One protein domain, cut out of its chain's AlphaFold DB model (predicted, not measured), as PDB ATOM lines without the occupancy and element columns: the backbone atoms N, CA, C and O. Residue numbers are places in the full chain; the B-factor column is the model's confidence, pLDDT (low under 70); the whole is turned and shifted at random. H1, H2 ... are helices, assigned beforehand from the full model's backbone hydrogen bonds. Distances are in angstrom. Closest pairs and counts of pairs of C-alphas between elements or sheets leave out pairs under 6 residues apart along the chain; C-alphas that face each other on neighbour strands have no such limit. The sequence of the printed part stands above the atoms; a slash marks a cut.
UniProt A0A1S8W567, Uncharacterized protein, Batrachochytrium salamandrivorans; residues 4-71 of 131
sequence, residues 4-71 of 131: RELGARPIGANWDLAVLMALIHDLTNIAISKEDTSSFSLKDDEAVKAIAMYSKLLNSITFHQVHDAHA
ATOM      1  N   ARG A   4      39.562  -5.213 -42.018       42.81
ATOM      2  CA  ARG A   4      38.549  -5.628 -43.007       42.81
ATOM      3  C   ARG A   4      37.151  -5.868 -42.419       42.81
ATOM      4  O   ARG A   4      36.171  -5.657 -43.123       42.81
ATOM      5  N   GLU A   5      37.044  -6.303 -41.162       47.41
ATOM      6  CA  GLU A   5      35.746  -6.561 -40.508       47.41
ATOM      7  C   GLU A   5      35.122  -5.308 -39.885       47.41
ATOM      8  O   GLU A   5      33.913  -5.263 -39.685       47.41
ATOM      9  N   LEU A   6      35.918  -4.257 -39.665       50.03
ATOM     10  CA  LEU A   6      35.415  -2.916 -39.340       50.03
ATOM     11  C   LEU A   6      34.854  -2.195 -40.584       50.03
ATOM     12  O   LEU A   6      34.166  -1.184 -40.469       50.03
ATOM     13  N   GLY A   7      35.097  -2.741 -41.779       46.44
ATOM     14  CA  GLY A   7      34.559  -2.274 -43.050       46.44
ATOM     15  C   GLY A   7      33.123  -2.737 -43.299       46.44
ATOM     16  O   GLY A   7      32.862  -3.454 -44.268       46.44
ATOM     17  N   ALA A   8      32.162  -2.275 -42.494       51.75
ATOM     18  CA  ALA A   8      30.826  -2.071 -43.051       51.75
ATOM     19  C   ALA A   8      30.996  -1.115 -44.246       51.75
ATOM     20  O   ALA A   8      31.731  -0.134 -44.161       51.75
ATOM     21  N   ARG A   9      30.425  -1.457 -45.401       56.16
ATOM     22  CA  ARG A   9      30.964  -1.112 -46.731       56.16
ATOM     23  C   ARG A   9      31.125   0.379 -47.128       56.16
ATOM     24  O   ARG A   9      31.734   0.578 -48.174       56.16
ATOM     25  N   PRO A  10      30.722   1.418 -46.366       62.12
ATOM     26  CA  PRO A  10      31.237   2.776 -46.596       62.12
ATOM     27  C   PRO A  10      32.408   3.198 -45.684       62.12
ATOM     28  O   PRO A  10      33.013   4.230 -45.948       62.12
ATOM     29  N   ILE A  11      32.760   2.451 -44.631       64.62
ATOM     30  CA  ILE A  11      33.757   2.888 -43.629       64.62
ATOM     31  C   ILE A  11      35.189   2.781 -44.160       64.62
ATOM     32  O   ILE A  11      36.014   3.631 -43.858       64.62
ATOM     33  N   GLY A  12      35.489   1.773 -44.987       69.06
ATOM     34  CA  GLY A  12      36.847   1.572 -45.509       69.06
ATOM     35  C   GLY A  12      37.347   2.744 -46.358       69.06
ATOM     36  O   GLY A  12      38.473   3.187 -46.173       69.06
ATOM     37  N   ALA A  13      36.495   3.271 -47.243       77.00
ATOM     38  CA  ALA A  13      36.815   4.432 -48.078       77.00
ATOM     39  C   ALA A  13      36.839   5.754 -47.292       77.00
ATOM     40  O   ALA A  13      37.467   6.708 -47.728       77.00
ATOM     41  N   ASN A  14      36.169   5.794 -46.139       84.00
ATOM     42  CA  ASN A  14      36.050   6.957 -45.259       84.00
ATOM     43  C   ASN A  14      36.795   6.716 -43.933       84.00
ATOM     44  O   ASN A  14      36.312   7.067 -42.852       84.00
ATOM     45  N   TRP A  15      37.928   6.010 -43.986       83.88
ATOM     46  CA  TRP A  15      38.674   5.628 -42.785       83.88
ATOM     47  C   TRP A  15      39.200   6.859 -42.035       83.88
ATOM     48  O   TRP A  15      39.294   6.847 -40.811       83.88
ATOM     49  N   ASP A  16      39.494   7.934 -42.760       86.12
ATOM     50  CA  ASP A  16      39.892   9.238 -42.243       86.12
ATOM     51  C   ASP A  16      38.779   9.866 -41.393       86.12
ATOM     52  O   ASP A  16      39.024  10.287 -40.262       86.12
ATOM     53  N   LEU A  17      37.533   9.826 -41.876       87.38
ATOM     54  CA  LEU A  17      36.357  10.243 -41.116       87.38
ATOM     55  C   LEU A  17      36.143   9.366 -39.882       87.38
ATOM     56  O   LEU A  17      35.774   9.882 -38.830       87.38
ATOM     57  N   ALA A  18      36.408   8.060 -39.971       88.31
ATOM     58  CA  ALA A  18      36.324   7.170 -38.814       88.31
ATOM     59  C   ALA A  18      37.366   7.529 -37.738       88.31
ATOM     60  O   ALA A  18      37.036   7.555 -36.551       88.31
ATOM     61  N   VAL A  19      38.596   7.863 -38.141       89.56
ATOM     62  CA  VAL A  19      39.657   8.330 -37.233       89.56
ATOM     63  C   VAL A  19      39.285   9.671 -36.595       89.56
ATOM     64  O   VAL A  19      39.418   9.824 -35.381       89.56
ATOM     65  N   LEU A  20      38.770  10.622 -37.380       89.38
ATOM     66  CA  LEU A  20      38.307  11.917 -36.872       89.38
ATOM     67  C   LEU A  20      37.132  11.766 -35.900       89.38
ATOM     68  O   LEU A  20      37.131  12.391 -34.844       89.38
ATOM     69  N   MET A  21      36.157  10.913 -36.220       90.50
ATOM     70  CA  MET A  21      35.012  10.648 -35.349       90.50
ATOM     71  C   MET A  21      35.447  10.002 -34.031       90.50
ATOM     72  O   MET A  21      34.940  10.374 -32.976       90.50
ATOM     73  N   ALA A  22      36.412   9.079 -34.075       91.50
ATOM     74  CA  ALA A  22      36.986   8.477 -32.876       91.50
ATOM     75  C   ALA A  22      37.695   9.527 -32.001       91.50
ATOM     76  O   ALA A  22      37.443   9.581 -30.801       91.50
ATOM     77  N   LEU A  23      38.491  10.421 -32.601       93.06
ATOM     78  CA  LEU A  23      39.113  11.534 -31.876       93.06
ATOM     79  C   LEU A  23      38.064  12.459 -31.242       93.06
ATOM     80  O   LEU A  23      38.189  12.816 -30.074       93.06
ATOM     81  N   ILE A  24      37.026  12.844 -31.989       92.06
ATOM     82  CA  ILE A  24      35.941  13.695 -31.474       92.06
ATOM     83  C   ILE A  24      35.237  13.011 -30.303       92.06
ATOM     84  O   ILE A  24      34.966  13.656 -29.292       92.06
ATOM     85  N   HIS A  25      34.953  11.717 -30.424       92.06
ATOM     86  CA  HIS A  25      34.333  10.930 -29.368       92.06
ATOM     87  C   HIS A  25      35.197  10.899 -28.099       92.06
ATOM     88  O   HIS A  25      34.690  11.169 -27.012       92.06
ATOM     89  N   ASP A  26      36.503  10.661 -28.226       91.12
ATOM     90  CA  ASP A  26      37.429  10.653 -27.091       91.12
ATOM     91  C   ASP A  26      37.543  12.031 -26.426       91.12
ATOM     92  O   ASP A  26      37.443  12.138 -25.203       91.12
ATOM     93  N   LEU A  27      37.656  13.104 -27.216       91.06
ATOM     94  CA  LEU A  27      37.661  14.474 -26.692       91.06
ATOM     95  C   LEU A  27      36.342  14.829 -25.995       91.06
ATOM     96  O   LEU A  27      36.351  15.491 -24.958       91.06
ATOM     97  N   THR A  28      35.214  14.362 -26.531       89.69
ATOM     98  CA  THR A  28      33.890  14.561 -25.927       89.69
ATOM     99  C   THR A  28      33.781  13.823 -24.594       89.69
ATOM    100  O   THR A  28      33.281  14.389 -23.627       89.69
ATOM    101  N   ASN A  29      34.301  12.597 -24.497       89.12
ATOM    102  CA  ASN A  29      34.321  11.851 -23.238       89.12
ATOM    103  C   ASN A  29      35.192  12.532 -22.180       89.12
ATOM    104  O   ASN A  29      34.779  12.623 -21.026       89.12
ATOM    105  N   ILE A  30      36.350  13.074 -22.573       88.38
ATOM    106  CA  ILE A  30      37.191  13.882 -21.679       88.38
ATOM    107  C   ILE A  30      36.409  15.114 -21.198       88.38
ATOM    108  O   ILE A  30      36.348  15.373 -19.999       88.38
ATOM    109  N   ALA A  31      35.744  15.836 -22.104       86.62
ATOM    110  CA  ALA A  31      34.954  17.018 -21.760       86.62
ATOM    111  C   ALA A  31      33.773  16.712 -20.818       86.62
ATOM    112  O   ALA A  31      33.500  17.496 -19.912       86.62
ATOM    113  N   ILE A  32      33.091  15.576 -21.008       86.69
ATOM    114  CA  ILE A  32      31.968  15.135 -20.162       86.69
ATOM    115  C   ILE A  32      32.451  14.636 -18.795       86.69
ATOM    116  O   ILE A  32      31.736  14.771 -17.809       86.69
ATOM    117  N   SER A  33      33.655  14.063 -18.716       84.06
ATOM    118  CA  SER A  33      34.212  13.562 -17.452       84.06
ATOM    119  C   SER A  33      34.576  14.669 -16.456       84.06
ATOM    120  O   SER A  33      34.706  14.406 -15.261       84.06
ATOM    121  N   LYS A  34      34.724  15.910 -16.935       81.69
ATOM    122  CA  LYS A  34      34.971  17.078 -16.091       81.69
ATOM    123  C   LYS A  34      33.681  17.518 -15.396       81.69
ATOM    124  O   LYS A  34      32.635  17.604 -16.031       81.69
ATOM    125  N   GLU A  35      33.786  17.874 -14.111       72.12
ATOM    126  CA  GLU A  35      32.661  18.398 -13.310       72.12
ATOM    127  C   GLU A  35      32.002  19.630 -13.954       72.12
ATOM    128  O   GLU A  35      30.800  19.842 -13.811       72.12
ATOM    129  N   ASP A  36      32.783  20.409 -14.706       78.69
ATOM    130  CA  ASP A  36      32.309  21.522 -15.520       78.69
ATOM    131  C   ASP A  36      32.781  21.354 -16.970       78.69
ATOM    132  O   ASP A  36      33.960  21.549 -17.286       78.69
ATOM    133  N   THR A  37      31.859  21.027 -17.877       71.88
ATOM    134  CA  THR A  37      32.140  20.872 -19.314       71.88
ATOM    135  C   THR A  37      32.709  22.154 -19.937       71.88
ATOM    136  O   THR A  37      33.475  22.085 -20.895       71.88
ATOM    137  N   SER A  38      32.394  23.332 -19.382       74.31
ATOM    138  CA  SER A  38      32.898  24.616 -19.884       74.31
ATOM    139  C   SER A  38      34.373  24.875 -19.543       74.31
ATOM    140  O   SER A  38      35.009  25.732 -20.155       74.31
ATOM    141  N   SER A  39      34.947  24.072 -18.638       78.06
ATOM    142  CA  SER A  39      36.374  24.082 -18.289       78.06
ATOM    143  C   SER A  39      37.246  23.224 -19.218       78.06
ATOM    144  O   SER A  39      38.466  23.143 -19.035       78.06
ATOM    145  N   PHE A  40      36.646  22.546 -20.200       82.75
ATOM    146  CA  PHE A  40      37.386  21.765 -21.184       82.75
ATOM    147  C   PHE A  40      38.278  22.660 -22.052       82.75
ATOM    148  O   PHE A  40      37.845  23.678 -22.596       82.75
ATOM    149  N   SER A  41      39.531  22.248 -22.231       84.06
ATOM    150  CA  SER A  41      40.485  22.909 -23.106       84.06
ATOM    151  C   SER A  41      41.233  21.888 -23.950       84.06
ATOM    152  O   SER A  41      41.731  20.881 -23.460       84.06
ATOM    153  N   LEU A  42      41.464  22.210 -25.223       83.56
ATOM    154  CA  LEU A  42      42.351  21.415 -26.084       83.56
ATOM    155  C   LEU A  42      43.813  21.394 -25.596       83.56
ATOM    156  O   LEU A  42      44.630  20.656 -26.136       83.56
ATOM    157  N   LYS A  43      44.151  22.221 -24.597       85.50
ATOM    158  CA  LYS A  43      45.464  22.257 -23.941       85.50
ATOM    159  C   LYS A  43      45.551  21.359 -22.706       85.50
ATOM    160  O   LYS A  43      46.627  21.271 -22.122       85.50
ATOM    161  N   ASP A  44      44.449  20.732 -22.299       86.94
ATOM    162  CA  ASP A  44      44.454  19.775 -21.196       86.94
ATOM    163  C   ASP A  44      45.380  18.599 -21.523       86.94
ATOM    164  O   ASP A  44      45.416  18.132 -22.661       86.94
ATOM    165  N   ASP A  45      46.101  18.089 -20.524       88.25
ATOM    166  CA  ASP A  45      47.076  17.006 -20.716       88.25
ATOM    167  C   ASP A  45      46.434  15.755 -21.352       88.25
ATOM    168  O   ASP A  45      47.005  15.131 -22.246       88.25
ATOM    169  N   GLU A  46      45.200  15.424 -20.968       88.19
ATOM    170  CA  GLU A  46      44.439  14.309 -21.547       88.19
ATOM    171  C   GLU A  46      44.037  14.561 -23.007       88.19
ATOM    172  O   GLU A  46      44.202  13.680 -23.853       88.19
ATOM    173  N   ALA A  47      43.580  15.776 -23.329       89.12
ATOM    174  CA  ALA A  47      43.220  16.156 -24.694       89.12
ATOM    175  C   ALA A  47      44.453  16.165 -25.610       89.12
ATOM    176  O   ALA A  47      44.408  15.644 -26.727       89.12
ATOM    177  N   VAL A  48      45.582  16.684 -25.120       92.62
ATOM    178  CA  VAL A  48      46.865  16.679 -25.834       92.62
ATOM    179  C   VAL A  48      47.338  15.248 -26.089       92.62
ATOM    180  O   VAL A  48      47.762  14.945 -27.205       92.62
ATOM    181  N   LYS A  49      47.225  14.344 -25.106       92.19
ATOM    182  CA  LYS A  49      47.562  12.920 -25.281       92.19
ATOM    183  C   LYS A  49      46.688  12.245 -26.333       92.19
ATOM    184  O   LYS A  49      47.230  11.536 -27.182       92.19
ATOM    185  N   ALA A  50      45.376  12.485 -26.309       91.88
ATOM    186  CA  ALA A  50      44.462  11.962 -27.322       91.88
ATOM    187  C   ALA A  50      44.872  12.463 -28.716       91.88
ATOM    188  O   ALA A  50      45.196  11.665 -29.595       91.88
ATOM    189  N   ILE A  51      44.991  13.781 -28.904       93.00
ATOM    190  CA  ILE A  51      45.385  14.385 -30.187       93.00
ATOM    191  C   ILE A  51      46.738  13.845 -30.673       93.00
ATOM    192  O   ILE A  51      46.880  13.510 -31.852       93.00
ATOM    193  N   ALA A  52      47.727  13.717 -29.785       93.88
ATOM    194  CA  ALA A  52      49.042  13.180 -30.125       93.88
ATOM    195  C   ALA A  52      48.972  11.713 -30.578       93.88
ATOM    196  O   ALA A  52      49.652  11.334 -31.535       93.88
ATOM    197  N   MET A  53      48.134  10.893 -29.937       94.06
ATOM    198  CA  MET A  53      47.920   9.496 -30.321       94.06
ATOM    199  C   MET A  53      47.343   9.386 -31.735       94.06
ATOM    200  O   MET A  53      47.901   8.676 -32.575       94.06
ATOM    201  N   TYR A  54      46.272  10.127 -32.022       93.88
ATOM    202  CA  TYR A  54      45.638  10.123 -33.340       93.88
ATOM    203  C   TYR A  54      46.543  10.729 -34.421       93.88
ATOM    204  O   TYR A  54      46.642  10.185 -35.520       93.88
ATOM    205  N   SER A  55      47.298  11.781 -34.099       93.12
ATOM    206  CA  SER A  55      48.299  12.354 -35.011       93.12
ATOM    207  C   SER A  55      49.402  11.346 -35.342       93.12
ATOM    208  O   SER A  55      49.798  11.212 -36.498       93.12
ATOM    209  N   LYS A  56      49.876  10.579 -34.349       93.69
ATOM    210  CA  LYS A  56      50.852   9.502 -34.563       93.69
ATOM    211  C   LYS A  56      50.286   8.393 -35.450       93.69
ATOM    212  O   LYS A  56      51.012   7.881 -36.301       93.69
ATOM    213  N   LEU A  57      49.014   8.036 -35.276       90.75
ATOM    214  CA  LEU A  57      48.331   7.070 -36.136       90.75
ATOM    215  C   LEU A  57      48.278   7.559 -37.590       90.75
ATOM    216  O   LEU A  57      48.708   6.829 -38.480       90.75
ATOM    217  N   LEU A  58      47.819   8.791 -37.823       90.38
ATOM    218  CA  LEU A  58      47.758   9.388 -39.162       90.38
ATOM    219  C   LEU A  58      49.142   9.444 -39.814       90.38
ATOM    220  O   LEU A  58      49.312   8.986 -40.942       90.38
ATOM    221  N   ASN A  59      50.152   9.899 -39.070       91.62
ATOM    222  CA  ASN A  59      51.532   9.930 -39.548       91.62
ATOM    223  C   ASN A  59      52.045   8.535 -39.916       91.62
ATOM    224  O   ASN A  59      52.714   8.389 -40.931       91.62
ATOM    225  N   SER A  60      51.717   7.510 -39.128       87.69
ATOM    226  CA  SER A  60      52.082   6.121 -39.426       87.69
ATOM    227  C   SER A  60      51.422   5.629 -40.719       87.69
ATOM    228  O   SER A  60      52.092   5.065 -41.583       87.69
ATOM    229  N   ILE A  61      50.128   5.906 -40.903       87.06
ATOM    230  CA  ILE A  61      49.381   5.530 -42.113       87.06
ATOM    231  C   ILE A  61      49.996   6.176 -43.359       87.06
ATOM    232  O   ILE A  61      50.202   5.501 -44.371       87.06
ATOM    233  N   THR A  62      50.329   7.467 -43.281       86.25
ATOM    234  CA  THR A  62      50.981   8.195 -44.374       86.25
ATOM    235  C   THR A  62      52.403   7.691 -44.620       86.25
ATOM    236  O   THR A  62      52.759   7.428 -45.766       86.25
ATOM    237  N   PHE A  63      53.201   7.507 -43.565       86.38
ATOM    238  CA  PHE A  63      54.590   7.048 -43.653       86.38
ATOM    239  C   PHE A  63      54.703   5.662 -44.296       86.38
ATOM    240  O   PHE A  63      55.555   5.445 -45.151       86.38
ATOM    241  N   HIS A  64      53.807   4.742 -43.933       82.06
ATOM    242  CA  HIS A  64      53.752   3.401 -44.514       82.06
ATOM    243  C   HIS A  64      52.973   3.334 -45.838       82.06
ATOM    244  O   HIS A  64      52.856   2.253 -46.407       82.06
ATOM    245  N   GLN A  65      52.439   4.457 -46.333       81.81
ATOM    246  CA  GLN A  65      51.650   4.535 -47.569       81.81
ATOM    247  C   GLN A  65      50.443   3.573 -47.595       81.81
ATOM    248  O   GLN A  65      50.029   3.102 -48.649       81.81
ATOM    249  N   VAL A  66      49.833   3.312 -46.436       81.50
ATOM    250  CA  VAL A  66      48.717   2.354 -46.289       81.50
ATOM    251  C   VAL A  66      47.329   3.011 -46.315       81.50
ATOM    252  O   VAL A  66      46.338   2.365 -45.983       81.50
ATOM    253  N   HIS A  67      47.228   4.277 -46.727       81.31
ATOM    254  CA  HIS A  67      45.955   5.012 -46.829       81.31
ATOM    255  C   HIS A  67      44.940   4.322 -47.762       81.31
ATOM    256  O   HIS A  67      43.746   4.272 -47.464       81.31
ATOM    257  N   ASP A  68      45.426   3.686 -48.829       79.69
ATOM    258  CA  ASP A  68      44.597   2.954 -49.792       79.69
ATOM    259  C   ASP A  68      44.527   1.446 -49.519       79.69
ATOM    260  O   ASP A  68      44.012   0.686 -50.342       79.69
ATOM    261  N   ALA A  69      44.985   0.977 -48.349       80.94
ATOM    262  CA  ALA A  69      44.970  -0.448 -47.998       80.94
ATOM    263  C   ALA A  69      43.565  -1.075 -48.093       80.94
ATOM    264  O   ALA A  69      43.425  -2.264 -48.376       80.94
ATOM    265  N   HIS A  70      42.518  -0.269 -47.903       78.69
ATOM    266  CA  HIS A  70      41.120  -0.672 -48.042       78.69
ATOM    267  C   HIS A  70      40.724  -1.036 -49.489       78.69
ATOM    268  O   HIS A  70      39.796  -1.823 -49.686       78.69
ATOM    269  N   ALA A  71      41.407  -0.476 -50.491       81.31
ATOM    270  CA  ALA A  71      41.155  -0.692 -51.915       81.31
ATOM    271  C   ALA A  71      42.064  -1.770 -52.530       81.31
ATOM    272  O   ALA A  71      41.844  -2.194 -53.670       81.31
TER     273      ALA A  71
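AT A GLANCE: This is residues 4 to 71 of the 131 residues of an uncharacterized protein of Batrachochytrium salamandrivorans (UniProt A0A1S8W567). A loose helical hairpin: two helices of equal residue count, H1 and H2, lie side by side and run opposite ways, joined at one end by a long loop, with the two tails of the printed part at the other end. The outline is flat, spanning 43 by 25 by 14 A. The printed part has 68 residues, with two named helices, H1 then H2, and no named strand; the class is all helix. The whole is loose, with a radius of gyration of the C-alphas of 14.4 A.

IN THESE COORDINATES: Residues 4 to 14 come before the first helix, starting with C-alpha 4 at (38.549, -5.628, -43.007). H1 is residues 15 to 33, 26.9 A from first to last C-alpha; C-alpha 15 is at (38.674, 5.628, -42.785). H2 is residues 45 to 63, 26.1 A long by the same measure, and ends with C-alpha 63 at (54.590, 7.048, -43.653). Residues 64 to 71 follow it.

HOW THE PARTS SIT: H1 and H2 form a helical hairpin. They touch, with 9 pairs of C-alphas within 8 A, and H2 does so with residues 46 to 54 alone. The closest C-alphas of the two are those of Leu 27 and Ala 47, 6.1 A apart. Their lines stand at a shallow tilt of 9 degrees, opposite ways, and their centres are 11.9 A apart. In H1 and H2 every O i to N i+4 pair is within hydrogen-bond range.

THE WHOLE: The two C-alphas farthest apart are those of Glu 35 and Ala 71, at 43.9 A, while the first and last printed C-alphas, of Arg 4 and Ala 71, are 10.5 A apart. The link from H1 to H2, 11 residues, is long. The printed part has no cut. The mean pLDDT of the printed part is 82.2, and residues 4 to 12 are under 70.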